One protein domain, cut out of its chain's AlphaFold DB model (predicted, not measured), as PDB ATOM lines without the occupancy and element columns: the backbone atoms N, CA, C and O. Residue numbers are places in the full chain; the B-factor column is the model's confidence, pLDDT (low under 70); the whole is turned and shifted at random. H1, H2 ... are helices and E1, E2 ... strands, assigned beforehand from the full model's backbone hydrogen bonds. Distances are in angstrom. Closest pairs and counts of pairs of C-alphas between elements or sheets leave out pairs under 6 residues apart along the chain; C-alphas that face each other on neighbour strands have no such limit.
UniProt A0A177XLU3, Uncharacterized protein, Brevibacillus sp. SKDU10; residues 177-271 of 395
ATOM      1  N   ASP A 177     124.332  20.496  64.523       55.53
ATOM      2  CA  ASP A 177     124.501  21.859  65.049       55.53
ATOM      3  C   ASP A 177     123.801  22.915  64.174       55.53
ATOM      4  O   ASP A 177     123.359  23.954  64.661       55.53
ATOM      5  N   SER A 178     123.676  22.652  62.868       59.59
ATOM      6  CA  SER A 178     122.938  23.518  61.942       59.59
ATOM      7  C   SER A 178     121.458  23.166  61.985       59.59
ATOM      8  O   SER A 178     121.097  22.015  61.717       59.59
ATOM      9  N   GLN A 179     120.607  24.137  62.323       68.81
ATOM     10  CA  GLN A 179     119.176  23.914  62.498       68.81
ATOM     11  C   GLN A 179     118.329  24.995  61.841       68.81
ATOM     12  O   GLN A 179     118.359  26.163  62.221       68.81
ATOM     13  N   THR A 180     117.505  24.548  60.902       72.31
ATOM     14  CA  THR A 180     116.444  25.333  60.281       72.31
ATOM     15  C   THR A 180     115.176  24.502  60.368       72.31
ATOM     16  O   THR A 180     115.197  23.320  60.028       72.31
ATOM     17  N   ALA A 181     114.080  25.085  60.851       72.69
ATOM     18  CA  ALA A 181     112.800  24.389  60.836       72.69
ATOM     19  C   ALA A 181     112.408  24.072  59.387       72.69
ATOM     20  O   ALA A 181     112.508  24.932  58.510       72.69
ATOM     21  N   LEU A 182     111.944  22.848  59.138       82.69
ATOM     22  CA  LEU A 182     111.365  22.501  57.846       82.69
ATOM     23  C   LEU A 182     110.084  23.308  57.637       82.69
ATOM     24  O   LEU A 182     109.302  23.497  58.573       82.69
ATOM     25  N   SER A 183     109.830  23.736  56.403       83.31
ATOM     26  CA  SER A 183     108.498  24.230  56.057       83.31
ATOM     27  C   SER A 183     107.464  23.099  56.159       83.31
ATOM     28  O   SER A 183     107.799  21.917  56.041       83.31
ATOM     29  N   VAL A 184     106.185  23.451  56.332       83.44
ATOM     30  CA  VAL A 184     105.076  22.478  56.402       83.44
ATOM     31  C   VAL A 184     105.085  21.535  55.190       83.44
ATOM     32  O   VAL A 184     105.031  20.317  55.352       83.44
ATOM     33  N   SER A 185     105.232  22.083  53.979       87.00
ATOM     34  CA  SER A 185     105.253  21.295  52.738       87.00
ATOM     35  C   SER A 185     106.457  20.350  52.664       87.00
ATOM     36  O   SER A 185     106.316  19.180  52.298       87.00
ATOM     37  N   GLU A 186     107.646  20.812  53.064       91.44
ATOM     38  CA  GLU A 186     108.845  19.971  53.090       91.44
ATOM     39  C   GLU A 186     108.749  18.865  54.138       91.44
ATOM     40  O   GLU A 186     109.118  17.726  53.845       91.44
ATOM     41  N   ALA A 187     108.234  19.171  55.331       90.56
ATOM     42  CA  ALA A 187     108.015  18.188  56.383       90.56
ATOM     43  C   ALA A 187     107.047  17.095  55.904       90.56
ATOM     44  O   ALA A 187     107.384  15.912  55.978       90.56
ATOM     45  N   GLN A 188     105.900  17.470  55.323       92.81
ATOM     46  CA  GLN A 188     104.934  16.521  54.749       92.81
ATOM     47  C   GLN A 188     105.565  15.654  53.661       92.81
ATOM     48  O   GLN A 188     105.434  14.426  53.695       92.81
ATOM     49  N   LYS A 189     106.295  16.265  52.721       95.00
ATOM     50  CA  LYS A 189     106.975  15.545  51.639       95.00
ATOM     51  C   LYS A 189     107.990  14.542  52.188       95.00
ATOM     52  O   LYS A 189     107.945  13.370  51.822       95.00
ATOM     53  N   LYS A 190     108.889  14.971  53.080       95.75
ATOM     54  CA  LYS A 190     109.943  14.104  53.634       95.75
ATOM     55  C   LYS A 190     109.374  13.001  54.525       95.75
ATOM     56  O   LYS A 190     109.799  11.856  54.402       95.75
ATOM     57  N   ALA A 191     108.375  13.299  55.353       95.88
ATOM     58  CA  ALA A 191     107.708  12.291  56.175       95.88
ATOM     59  C   ALA A 191     106.997  11.241  55.310       95.88
ATOM     60  O   ALA A 191     107.099  10.047  55.585       95.88
ATOM     61  N   THR A 192     106.344  11.672  54.226       95.75
ATOM     62  CA  THR A 192     105.691  10.762  53.271       95.75
ATOM     63  C   THR A 192     106.715   9.865  52.582       95.75
ATOM     64  O   THR A 192     106.498   8.662  52.475       95.75
ATOM     65  N   LEU A 193     107.863  10.417  52.169       96.25
ATOM     66  CA  LEU A 193     108.963   9.638  51.593       96.25
ATOM     67  C   LEU A 193     109.518   8.603  52.581       96.25
ATOM     68  O   LEU A 193     109.752   7.462  52.184       96.25
ATOM     69  N   TRP A 194     109.688   8.961  53.857       95.94
ATOM     70  CA  TRP A 194     110.122   8.020  54.894       95.94
ATOM     71  C   TRP A 194     109.115   6.896  55.125       95.94
ATOM     72  O   TRP A 194     109.508   5.730  55.114       95.94
ATOM     73  N   LEU A 195     107.826   7.218  55.282       93.75
ATOM     74  CA  LEU A 195     106.792   6.193  55.430       93.75
ATOM     75  C   LEU A 195     106.715   5.296  54.201       93.75
ATOM     76  O   LEU A 195     106.661   4.085  54.362       93.75
ATOM     77  N   LYS A 196     106.800   5.857  52.991       93.19
ATOM     78  CA  LYS A 196     106.809   5.078  51.751       93.19
ATOM     79  C   LYS A 196     108.012   4.134  51.668       93.19
ATOM     80  O   LYS A 196     107.865   2.988  51.257       93.19
ATOM     81  N   ARG A 197     109.195   4.608  52.071       92.88
ATOM     82  CA  ARG A 197     110.435   3.818  52.100       92.88
ATOM     83  C   ARG A 197     110.366   2.660  53.098       92.88
ATOM     84  O   ARG A 197     110.965   1.620  52.849       92.88
ATOM     85  N   ILE A 198     109.671   2.847  54.216       92.12
ATOM     86  CA  ILE A 198     109.468   1.811  55.233       92.12
ATOM     87  C   ILE A 198     108.362   0.851  54.790       92.12
ATOM     88  O   ILE A 198     108.572  -0.355  54.719       92.12
ATOM     89  N   ASP A 199     107.172   1.372  54.500       89.62
ATOM     90  CA  ASP A 199     106.000   0.591  54.126       89.62
ATOM     91  C   ASP A 199     105.025   1.419  53.279       89.62
ATOM     92  O   ASP A 199     104.198   2.173  53.797       89.62
ATOM     93  N   GLU A 200     105.085   1.242  51.958       88.00
ATOM     94  CA  GLU A 200     104.235   1.957  50.997       88.00
ATOM     95  C   GLU A 200     102.733   1.821  51.293       88.00
ATOM     96  O   GLU A 200     101.978   2.769  51.061       88.00
ATOM     97  N   LYS A 201     102.298   0.703  51.891       87.25
ATOM     98  CA  LYS A 201     100.892   0.496  52.273       87.25
ATOM     99  C   LYS A 201     100.393   1.532  53.280       87.25
ATOM    100  O   LYS A 201      99.253   1.968  53.184       87.25
ATOM    101  N   ILE A 202     101.250   2.005  54.193       86.94
ATOM    102  CA  ILE A 202     100.862   3.042  55.164       86.94
ATOM    103  C   ILE A 202     100.426   4.316  54.433       86.94
ATOM    104  O   ILE A 202      99.441   4.935  54.820       86.94
ATOM    105  N   THR A 203     101.118   4.687  53.354       86.50
ATOM    106  CA  THR A 203     100.795   5.890  52.567       86.50
ATOM    107  C   THR A 203      99.598   5.726  51.624       86.50
ATOM    108  O   THR A 203      99.161   6.705  51.029       86.50
ATOM    109  N   GLN A 204      99.063   4.509  51.481       88.50
ATOM    110  CA  GLN A 204      97.801   4.249  50.779       88.50
ATOM    111  C   GLN A 204      96.608   4.416  51.726       88.50
ATOM    112  O   GLN A 204      95.591   4.991  51.346       88.50
ATOM    113  N   ASP A 205      96.759   3.957  52.970       88.56
ATOM    114  CA  ASP A 205      95.697   3.988  53.978       88.56
ATOM    115  C   ASP A 205      95.628   5.325  54.734       88.56
ATOM    116  O   ASP A 205      94.573   5.692  55.260       88.56
ATOM    117  N   TYR A 206      96.742   6.066  54.794       90.75
ATOM    118  CA  TYR A 206      96.868   7.320  55.530       90.75
ATOM    119  C   TYR A 206      97.504   8.423  54.681       90.75
ATOM    120  O   TYR A 206      98.479   8.202  53.967       90.75
ATOM    121  N   THR A 207      97.004   9.649  54.841       92.06
ATOM    122  CA  THR A 207      97.518  10.845  54.170       92.06
ATOM    123  C   THR A 207      98.036  11.870  55.173       92.06
ATOM    124  O   THR A 207      97.476  12.029  56.265       92.06
ATOM    125  N   ALA A 208      99.114  12.566  54.810       90.75
ATOM    126  CA  ALA A 208      99.644  13.665  55.605       90.75
ATOM    127  C   ALA A 208      98.574  14.757  55.739       90.75
ATOM    128  O   ALA A 208      97.920  15.129  54.766       90.75
ATOM    129  N   SER A 209      98.373  15.255  56.955       84.81
ATOM    130  CA  SER A 209      97.268  16.167  57.266       84.81
ATOM    131  C   SER A 209      97.744  17.409  57.997       84.81
ATOM    132  O   SER A 209      97.662  18.506  57.458       84.81
ATOM    133  N   HIS A 210      98.295  17.230  59.192       84.06
ATOM    134  CA  HIS A 210      98.772  18.312  60.043       84.06
ATOM    135  C   HIS A 210     100.276  18.177  60.293       84.06
ATOM    136  O   HIS A 210     100.804  17.063  60.325       84.06
ATOM    137  N   VAL A 211     100.967  19.305  60.447       82.25
ATOM    138  CA  VAL A 211     102.377  19.354  60.841       82.25
ATOM    139  C   VAL A 211     102.486  20.202  62.093       82.25
ATOM    140  O   VAL A 211     102.178  21.386  62.062       82.25
ATOM    141  N   GLU A 212     102.957  19.588  63.169       81.44
ATOM    142  CA  GLU A 212     103.310  20.264  64.408       81.44
ATOM    143  C   GLU A 212     104.833  20.412  64.454       81.44
ATOM    144  O   GLU A 212     105.573  19.429  64.409       81.44
ATOM    145  N   SER A 213     105.339  21.631  64.567       76.94
ATOM    146  CA  SER A 213     106.759  21.839  64.840       76.94
ATOM    147  C   SER A 213     107.064  21.593  66.315       76.94
ATOM    148  O   SER A 213     106.278  21.937  67.178       76.94
ATOM    149  N   ALA A 214     108.227  21.066  66.665       70.56
ATOM    150  CA  ALA A 214     108.627  20.936  68.062       70.56
ATOM    151  C   ALA A 214     110.048  21.451  68.262       70.56
ATOM    152  O   ALA A 214     110.889  21.331  67.376       70.56
ATOM    153  N   ALA A 215     110.317  22.005  69.440       71.75
ATOM    154  CA  ALA A 215     111.662  22.334  69.879       71.75
ATOM    155  C   ALA A 215     111.947  21.585  71.182       71.75
ATOM    156  O   ALA A 215     111.130  21.593  72.100       71.75
ATOM    157  N   GLN A 216     113.099  20.931  71.260       70.00
ATOM    158  CA  GLN A 216     113.675  20.476  72.515       70.00
ATOM    159  C   GLN A 216     114.788  21.450  72.883       70.00
ATOM    160  O   GLN A 216     115.654  21.731  72.062       70.00
ATOM    161  N   ILE A 217     114.755  21.976  74.101       65.94
ATOM    162  CA  ILE A 217     115.719  22.978  74.543       65.94
ATOM    163  C   ILE A 217     116.443  22.455  75.781       65.94
ATOM    164  O   ILE A 217     115.827  21.935  76.708       65.94
ATOM    165  N   GLY A 218     117.769  22.528  75.751       57.97
ATOM    166  CA  GLY A 218     118.659  22.186  76.849       57.97
ATOM    167  C   GLY A 218     119.373  23.426  77.378       57.97
ATOM    168  O   GLY A 218     119.896  24.242  76.612       57.97
ATOM    169  N   GLY A 219     119.428  23.550  78.702       56.50
ATOM    170  CA  GLY A 219     120.073  24.666  79.380       56.50
ATOM    171  C   GLY A 219     119.817  24.663  80.884       56.50
ATOM    172  O   GLY A 219     119.110  23.810  81.414       56.50
ATOM    173  N   ILE A 220     120.424  25.627  81.574       52.16
ATOM    174  CA  ILE A 220     120.172  25.894  82.993       52.16
ATOM    175  C   ILE A 220     119.073  26.955  83.069       52.16
ATOM    176  O   ILE A 220     119.210  28.010  82.444       52.16
ATOM    177  N   GLU A 221     118.022  26.694  83.849       45.66
ATOM    178  CA  GLU A 221     116.916  27.633  84.074       45.66
ATOM    179  C   GLU A 221     117.449  29.036  84.439       45.66
ATOM    180  O   GLU A 221     118.351  29.191  85.266       45.66
ATOM    181  N   GLY A 222     116.936  30.077  83.772       48.28
ATOM    182  CA  GLY A 222     117.353  31.471  83.980       48.28
ATOM    183  C   GLY A 222     118.620  31.914  83.229       48.28
ATOM    184  O   GLY A 222     118.978  33.097  83.288       48.28
ATOM    185  N   LYS A 223     119.288  31.018  82.490       53.75
ATOM    186  CA  LYS A 223     120.368  31.356  81.546       53.75
ATOM    187  C   LYS A 223     119.892  31.237  80.100       53.75
ATOM    188  O   LYS A 223     118.857  30.646  79.819       53.75
ATOM    189  N   LYS A 224     120.666  31.813  79.175       50.91
ATOM    190  CA  LYS A 224     120.451  31.607  77.739       50.91
ATOM    191  C   LYS A 224     120.587  30.101  77.455       50.91
ATOM    192  O   LYS A 224     121.648  29.560  77.781       50.91
ATOM    193  N   PRO A 225     119.567  29.434  76.895       55.38
ATOM    194  CA  PRO A 225     119.675  28.018  76.586       55.38
ATOM    195  C   PRO A 225     120.747  27.797  75.519       55.38
ATOM    196  O   PRO A 225     120.944  28.640  74.640       55.38
ATOM    197  N   THR A 226     121.490  26.702  75.640       56.50
ATOM    198  CA  THR A 226     122.684  26.450  74.819       56.50
ATOM    199  C   THR A 226     122.442  25.405  73.737       56.50
ATOM    200  O   THR A 226     123.160  25.415  72.747       56.50
ATOM    201  N   ASN A 227     121.407  24.564  73.885       65.06
ATOM    202  CA  ASN A 227     121.122  23.447  72.981       65.06
ATOM    203  C   ASN A 227     119.649  23.473  72.538       65.06
ATOM    204  O   ASN A 227     118.807  22.886  73.210       65.06
ATOM    205  N   VAL A 228     119.319  24.151  71.437       68.38
ATOM    206  CA  VAL A 228     117.975  24.085  70.829       68.38
ATOM    207  C   VAL A 228     117.984  23.045  69.720       68.38
ATOM    208  O   VAL A 228     118.917  23.006  68.926       68.38
ATOM    209  N   ILE A 229     116.957  22.202  69.690       74.12
ATOM    210  CA  ILE A 229     116.786  21.091  68.758       74.12
ATOM    211  C   ILE A 229     115.402  21.181  68.125       74.12
ATOM    212  O   ILE A 229     114.397  20.895  68.775       74.12
ATOM    213  N   LEU A 230     115.348  21.554  66.852       78.94
ATOM    214  CA  LEU A 230     114.123  21.666  66.072       78.94
ATOM    215  C   LEU A 230     113.735  20.324  65.449       78.94
ATOM    216  O   LEU A 230     114.559  19.587  64.904       78.94
ATOM    217  N   ARG A 231     112.440  20.031  65.513       85.81
ATOM    218  CA  ARG A 231     111.801  18.825  64.997       85.81
ATOM    219  C   ARG A 231     110.494  19.187  64.298       85.81
ATOM    220  O   ARG A 231     109.893  20.226  64.572       85.81
ATOM    221  N   SER A 232     110.029  18.310  63.423       88.25
ATOM    222  CA  SER A 232     108.718  18.422  62.778       88.25
ATOM    223  C   SER A 232     107.961  17.113  62.934       88.25
ATOM    224  O   SER A 232     108.481  16.059  62.590       88.25
ATOM    225  N   ILE A 233     106.744  17.173  63.454       90.50
ATOM    226  CA  ILE A 233     105.864  16.037  63.709       90.50
ATOM    227  C   ILE A 233     104.736  16.092  62.683       90.50
ATOM    228  O   ILE A 233     103.869  16.955  62.735       90.50
ATOM    229  N   VAL A 234     104.736  15.163  61.736       91.38
ATOM    230  CA  VAL A 234     103.716  15.081  60.689       91.38
ATOM    231  C   VAL A 234     102.674  14.042  61.073       91.38
ATOM    232  O   VAL A 234     102.998  12.867  61.256       91.38
ATOM    233  N   GLN A 235     101.419  14.466  61.171       92.69
ATOM    234  CA  GLN A 235     100.277  13.590  61.381       92.69
ATOM    235  C   GLN A 235      99.778  13.018  60.052       92.69
ATOM    236  O   GLN A 235      99.418  13.752  59.128       92.69
ATOM    237  N   PHE A 236      99.643  11.698  60.005       92.00
ATOM    238  CA  PHE A 236      99.018  10.948  58.924       92.00
ATOM    239  C   PHE A 236      97.665  10.421  59.399       92.00
ATOM    240  O   PHE A 236      97.605   9.542  60.265       92.00
ATOM    241  N   LYS A 237      96.582  10.981  58.852       90.06
ATOM    242  CA  LYS A 237      95.203  10.572  59.154       90.06
ATOM    243  C   LYS A 237      94.716   9.544  58.126       90.06
ATOM    244  O   LYS A 237      95.135   9.635  56.972       90.06
ATOM    245  N   PRO A 238      93.845   8.594  58.500       88.75
ATOM    246  CA  PRO A 238      93.240   7.685  57.536       88.75
ATOM    247  C   PRO A 238      92.514   8.434  56.405       88.75
ATOM    248  O   PRO A 238      91.893   9.470  56.646       88.75
ATOM    249  N   VAL A 239      92.595   7.921  55.174       86.12
ATOM    250  CA  VAL A 239      92.044   8.586  53.971       86.12
ATOM    251  C   VAL A 239      90.509   8.666  53.999       86.12
ATOM    252  O   VAL A 239      89.942   9.675  53.591       86.12
ATOM    253  N   ASN A 240      89.838   7.646  54.542       78.81
ATOM    254  CA  ASN A 240      88.376   7.540  54.577       78.81
ATOM    255  C   ASN A 240      87.832   7.793  55.996       78.81
ATOM    256  O   ASN A 240      87.474   6.843  56.695       78.81
ATOM    257  N   LEU A 241      87.793   9.055  56.443       69.75
ATOM    258  CA  LEU A 241      87.291   9.425  57.776       69.75
ATOM    259  C   LEU A 241      86.078  10.368  57.734       69.75
ATOM    260  O   LEU A 241      86.127  11.363  57.011       69.75
ATOM    261  N   PRO A 242      85.047  10.134  58.569       59.50
ATOM    262  CA  PRO A 242      84.065  11.156  58.916       59.50
ATOM    263  C   PRO A 242      84.687  12.212  59.850       59.50
ATOM    264  O   PRO A 242      85.462  11.876  60.749       59.50
ATOM    265  N   GLU A 243      84.341  13.485  59.636       56.06
ATOM    266  CA  GLU A 243      85.038  14.674  60.167       56.06
ATOM    267  C   GLU A 243      85.096  14.795  61.704       56.06
ATOM    268  O   GLU A 243      85.950  15.510  62.219       56.06
ATOM    269  N   THR A 244      84.256  14.078  62.453       54.97
ATOM    270  CA  THR A 244      83.989  14.377  63.874       54.97
ATOM    271  C   THR A 244      84.349  13.265  64.865       54.97
ATOM    272  O   THR A 244      83.915  13.299  66.012       54.97
ATOM    273  N   SER A 245      85.156  12.272  64.479       59.81
ATOM    274  CA  SER A 245      85.472  11.130  65.358       59.81
ATOM    275  C   SER A 245      86.930  11.091  65.823       59.81
ATOM    276  O   SER A 245      87.841  11.521  65.121       59.81
ATOM    277  N   SER A 246      87.175  10.540  67.015       71.81
ATOM    278  CA  SER A 246      88.525  10.148  67.440       71.81
ATOM    279  C   SER A 246      89.002   8.940  66.626       71.81
ATOM    280  O   SER A 246      88.346   7.898  66.603       71.81
ATOM    281  N   TYR A 247      90.173   9.039  66.000       80.69
ATOM    282  CA  TYR A 247      90.717   8.015  65.099       80.69
ATOM    283  C   TYR A 247      92.168   7.685  65.428       80.69
ATOM    284  O   TYR A 247      92.858   8.443  66.100       80.69
ATOM    285  N   TYR A 248      92.660   6.538  64.967       85.00
ATOM    286  CA  TYR A 248      94.084   6.231  65.070       85.00
ATOM    287  C   TYR A 248      94.863   6.879  63.926       85.00
ATOM    288  O   TYR A 248      94.422   6.846  62.780       85.00
ATOM    289  N   ALA A 249      96.020   7.453  64.243       89.94
ATOM    290  CA  ALA A 249      96.883   8.151  63.299       89.94
ATOM    291  C   ALA A 249      98.356   7.823  63.557       89.94
ATOM    292  O   ALA A 249      98.745   7.504  64.688       89.94
ATOM    293  N   TYR A 250      99.172   7.941  62.507       92.38
ATOM    294  CA  TYR A 250     100.627   7.934  62.638       92.38
ATOM    295  C   TYR A 250     101.146   9.357  62.829       92.38
ATOM    296  O   TYR A 250     100.705  10.283  62.156       92.38
ATOM    297  N   PHE A 251     102.113   9.518  63.722       93.56
ATOM    298  CA  PHE A 251     102.831  10.761  63.971       93.56
ATOM    299  C   PHE A 251     104.303  10.517  63.667       93.56
ATOM    300  O   PHE A 251     104.948   9.722  64.348       93.56
ATOM    301  N   VAL A 252     104.818  11.168  62.629       95.25
ATOM    302  CA  VAL A 252     106.183  10.996  62.123       95.25
ATOM    303  C   VAL A 252     107.010  12.202  62.530       95.25
ATOM    304  O   VAL A 252     106.797  13.297  62.026       95.25
ATOM    305  N   THR A 253     107.953  12.007  63.443       92.69
ATOM    306  CA  THR A 253     108.872  13.044  63.912       92.69
ATOM    307  C   THR A 253     110.155  13.015  63.092       92.69
ATOM    308  O   THR A 253     110.862  12.003  63.061       92.69
ATOM    309  N   LEU A 254     110.464  14.144  62.471       92.00
ATOM    310  CA  LEU A 254     111.685  14.416  61.731       92.00
ATOM    311  C   LEU A 254     112.555  15.416  62.496       92.00
ATOM    312  O   LEU A 254     112.031  16.224  63.264       92.00
ATOM    313  N   ASP A 255     113.863  15.392  62.266       88.06
ATOM    314  CA  ASP A 255     114.748  16.488  62.678       88.06
ATOM    315  C   ASP A 255     114.707  17.674  61.694       88.06
ATOM    316  O   ASP A 255     114.001  17.649  60.683       88.06
ATOM    317  N   ALA A 256     115.504  18.708  61.974       84.06
ATOM    318  CA  ALA A 256     115.667  19.889  61.125       84.06
ATOM    319  C   ALA A 256     116.135  19.577  59.684       84.06
ATOM    320  O   ALA A 256     115.850  20.331  58.755       84.06
ATOM    321  N   GLN A 257     116.830  18.459  59.459       86.75
ATOM    322  CA  GLN A 257     117.269  18.013  58.133       86.75
ATOM    323  C   GLN A 257     116.203  17.166  57.423       86.75
ATOM    324  O   GLN A 257     116.305  16.915  56.218       86.75
ATOM    325  N   GLY A 258     115.138  16.776  58.124       89.62
ATOM    326  CA  GLY A 258     114.082  15.906  57.618       89.62
ATOM    327  C   GLY A 258     114.419  14.423  57.663       89.62
ATOM    328  O   GLY A 258     113.820  13.623  56.945       89.62
ATOM    329  N   GLU A 259     115.375  14.057  58.501       91.31
ATOM    330  CA  GLU A 259     115.701  12.682  58.827       91.31
ATOM    331  C   GLU A 259     114.722  12.131  59.862       91.31
ATOM    332  O   GLU A 259     114.359  12.818  60.816       91.31
ATOM    333  N   LEU A 260     114.334  10.862  59.717       92.12
ATOM    334  CA  LEU A 260     113.412  10.234  60.657       92.12
ATOM    335  C   LEU A 260     114.055  10.067  62.042       92.12
ATOM    336  O   LEU A 260     115.159   9.519  62.168       92.12
ATOM    337  N   LEU A 261     113.333  10.508  63.072       90.44
ATOM    338  CA  LEU A 261     113.672  10.310  64.481       90.44
ATOM    339  C   LEU A 261     112.703   9.350  65.162       90.44
ATOM    340  O   LEU A 261     113.133   8.447  65.872       90.44
ATOM    341  N   HIS A 262     111.399   9.548  64.965       93.12
ATOM    342  CA  HIS A 262     110.392   8.792  65.699       93.12
ATOM    343  C   HIS A 262     109.110   8.594  64.888       93.12
ATOM    344  O   HIS A 262     108.716   9.462  64.114       93.12
ATOM    345  N   ILE A 263     108.448   7.454  65.067       94.50
ATOM    346  CA  ILE A 263     107.082   7.197  64.604       94.50
ATOM    347  C   ILE A 263     106.260   6.751  65.808       94.50
ATOM    348  O   ILE A 263     106.700   5.875  66.548       94.50
ATOM    349  N   THR A 264     105.055   7.293  65.977       93.44
ATOM    350  CA  THR A 264     104.062   6.795  66.945       93.44
ATOM    351  C   THR A 264     102.732   6.538  66.265       93.44
ATOM    352  O   THR A 264     102.268   7.369  65.492       93.44
ATOM    353  N   PHE A 265     102.068   5.444  66.622       89.06
ATOM    354  CA  PHE A 265     100.688   5.165  66.250       89.06
ATOM    355  C   PHE A 265      99.777   5.279  67.477       89.06
ATOM    356  O   PHE A 265      99.870   4.474  68.405       89.06
ATOM    357  N   LYS A 266      98.892   6.283  67.504       85.81
ATOM    358  CA  LYS A 266      98.010   6.559  68.655       85.81
ATOM    359  C   LYS A 266      96.647   7.105  68.227       85.81
ATOM    360  O   LYS A 266      96.492   7.578  67.105       85.81
ATOM    361  N   ARG A 267      95.667   7.044  69.135       80.69
ATOM    362  CA  ARG A 267      94.324   7.615  68.938       80.69
ATOM    363  C   ARG A 267      94.342   9.135  69.160       80.69
ATOM    364  O   ARG A 267      94.965   9.599  70.112       80.69
ATOM    365  N   THR A 268      93.672   9.891  68.295       73.69
ATOM    366  CA  THR A 268      93.449  11.339  68.417       73.69
ATOM    367  C   THR A 268      92.360  11.634  69.454       73.69
ATOM    368  O   THR A 268      91.495  10.796  69.712       73.69
ATOM    369  N   ALA A 269      92.424  12.804  70.095       66.12
ATOM    370  CA  ALA A 269      91.408  13.235  71.056       66.12
ATOM    371  C   ALA A 269      90.152  13.754  70.333       66.12
ATOM    372  O   ALA A 269      90.258  14.367  69.275       66.12
ATOM    373  N   GLU A 270      88.979  13.521  70.918       56.88
ATOM    374  CA  GLU A 270      87.699  14.070  70.457       56.88
ATOM    375  C   GLU A 270      87.496  15.465  71.070       56.88
ATOM    376  O   GLU A 270      87.732  15.649  72.268       56.88
ATOM    377  N   ARG A 271      87.093  16.458  70.269       60.00
ATOM    378  CA  ARG A 271      86.833  17.828  70.739       60.00
ATOM    379  C   ARG A 271      85.425  18.236  70.309       60.00
ATOM    380  O   ARG A 271      85.104  18.126  69.134       60.00
TER     381      ARG A 271
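Overview. This is residues 177 to 271 of the 395 residues of an uncharacterized protein of Brevibacillus sp. SKDU10 (UniProt A0A177XLU3). A single sheet of four antiparallel strands, twisted, has the long helix H1 packed over one face, while no named helix covers the other face. The long hairpin of E1 and E2 makes the longest axis and runs out past the shorter E3 and E4; the very short helix H2 joins the end of H1 to the start of E1. The printed part has 95 residues with two named helices and four named strands, in the order H1 H2 E1 E2 E3 E4 along the chain; the sheet's order is E1 - E2 - E3 - E4, and the class is mixed, helices and strands. The whole is only just loose, close to compact, with a radius of gyration of the C-alphas of 15.1 A, and the C-alphas span 48 by 32 by 19 A.

Arrangement. H1, residues 184 to 199, touches H2, residues 202 to 205, with its residues 192 to 196 alone; the closest C-alphas are those of Lys 196 and Thr 203, 6.1 A apart. Every O i to N i+4 pair in H1 is within hydrogen-bond range; H2 is too short for such a pair. E1, residues 206 to 218, E2, residues 227 to 238, E3, residues 248 to 255, and E4, residues 260 to 267, form a meander, each strand the antiparallel neighbour of the one before. H1 is on this sheet in two layers, a helix on one face of a sheet; its closest C-alphas to E2 are those of Gln 188 and Val 234, 6.2 A apart. H2 only grazes the sheet with residues 202 to 205. E1 bends by 66 degrees at residue 209. In the hairpin of E1 and E2, N 214 and O 231 are within hydrogen-bond range at 2.8 A. In the hairpin of E2 and E3, N 234 and O 252 are 2.8 A apart, and in that of E3 and E4, N 251 and O 264 are 2.8 A apart. The edge strands E1 and E4 are apart.

Along the chain. H1 begins at C-alpha 184 (105.076, 22.478, 56.402) and is 22.0 A long; H2 has four residues. E1 is 33.9 A long and ends at C-alpha 218 (118.659, 22.186, 76.849). E2 is 35.6 A, E3 23.2 A and E4 21.0 A long; E4 ends at C-alpha 267 (94.324, 7.615, 68.938).

Size, cuts and confidence. The two C-alphas farthest apart are those of Lys 223 and Asn 240, 48.1 A. The printed part has no cut, and no link is long. Mean pLDDT of the printed part is 80.2; it is under 70 in residues 177 to 179, 217 to 228, 241 to 245 and 269 to 271.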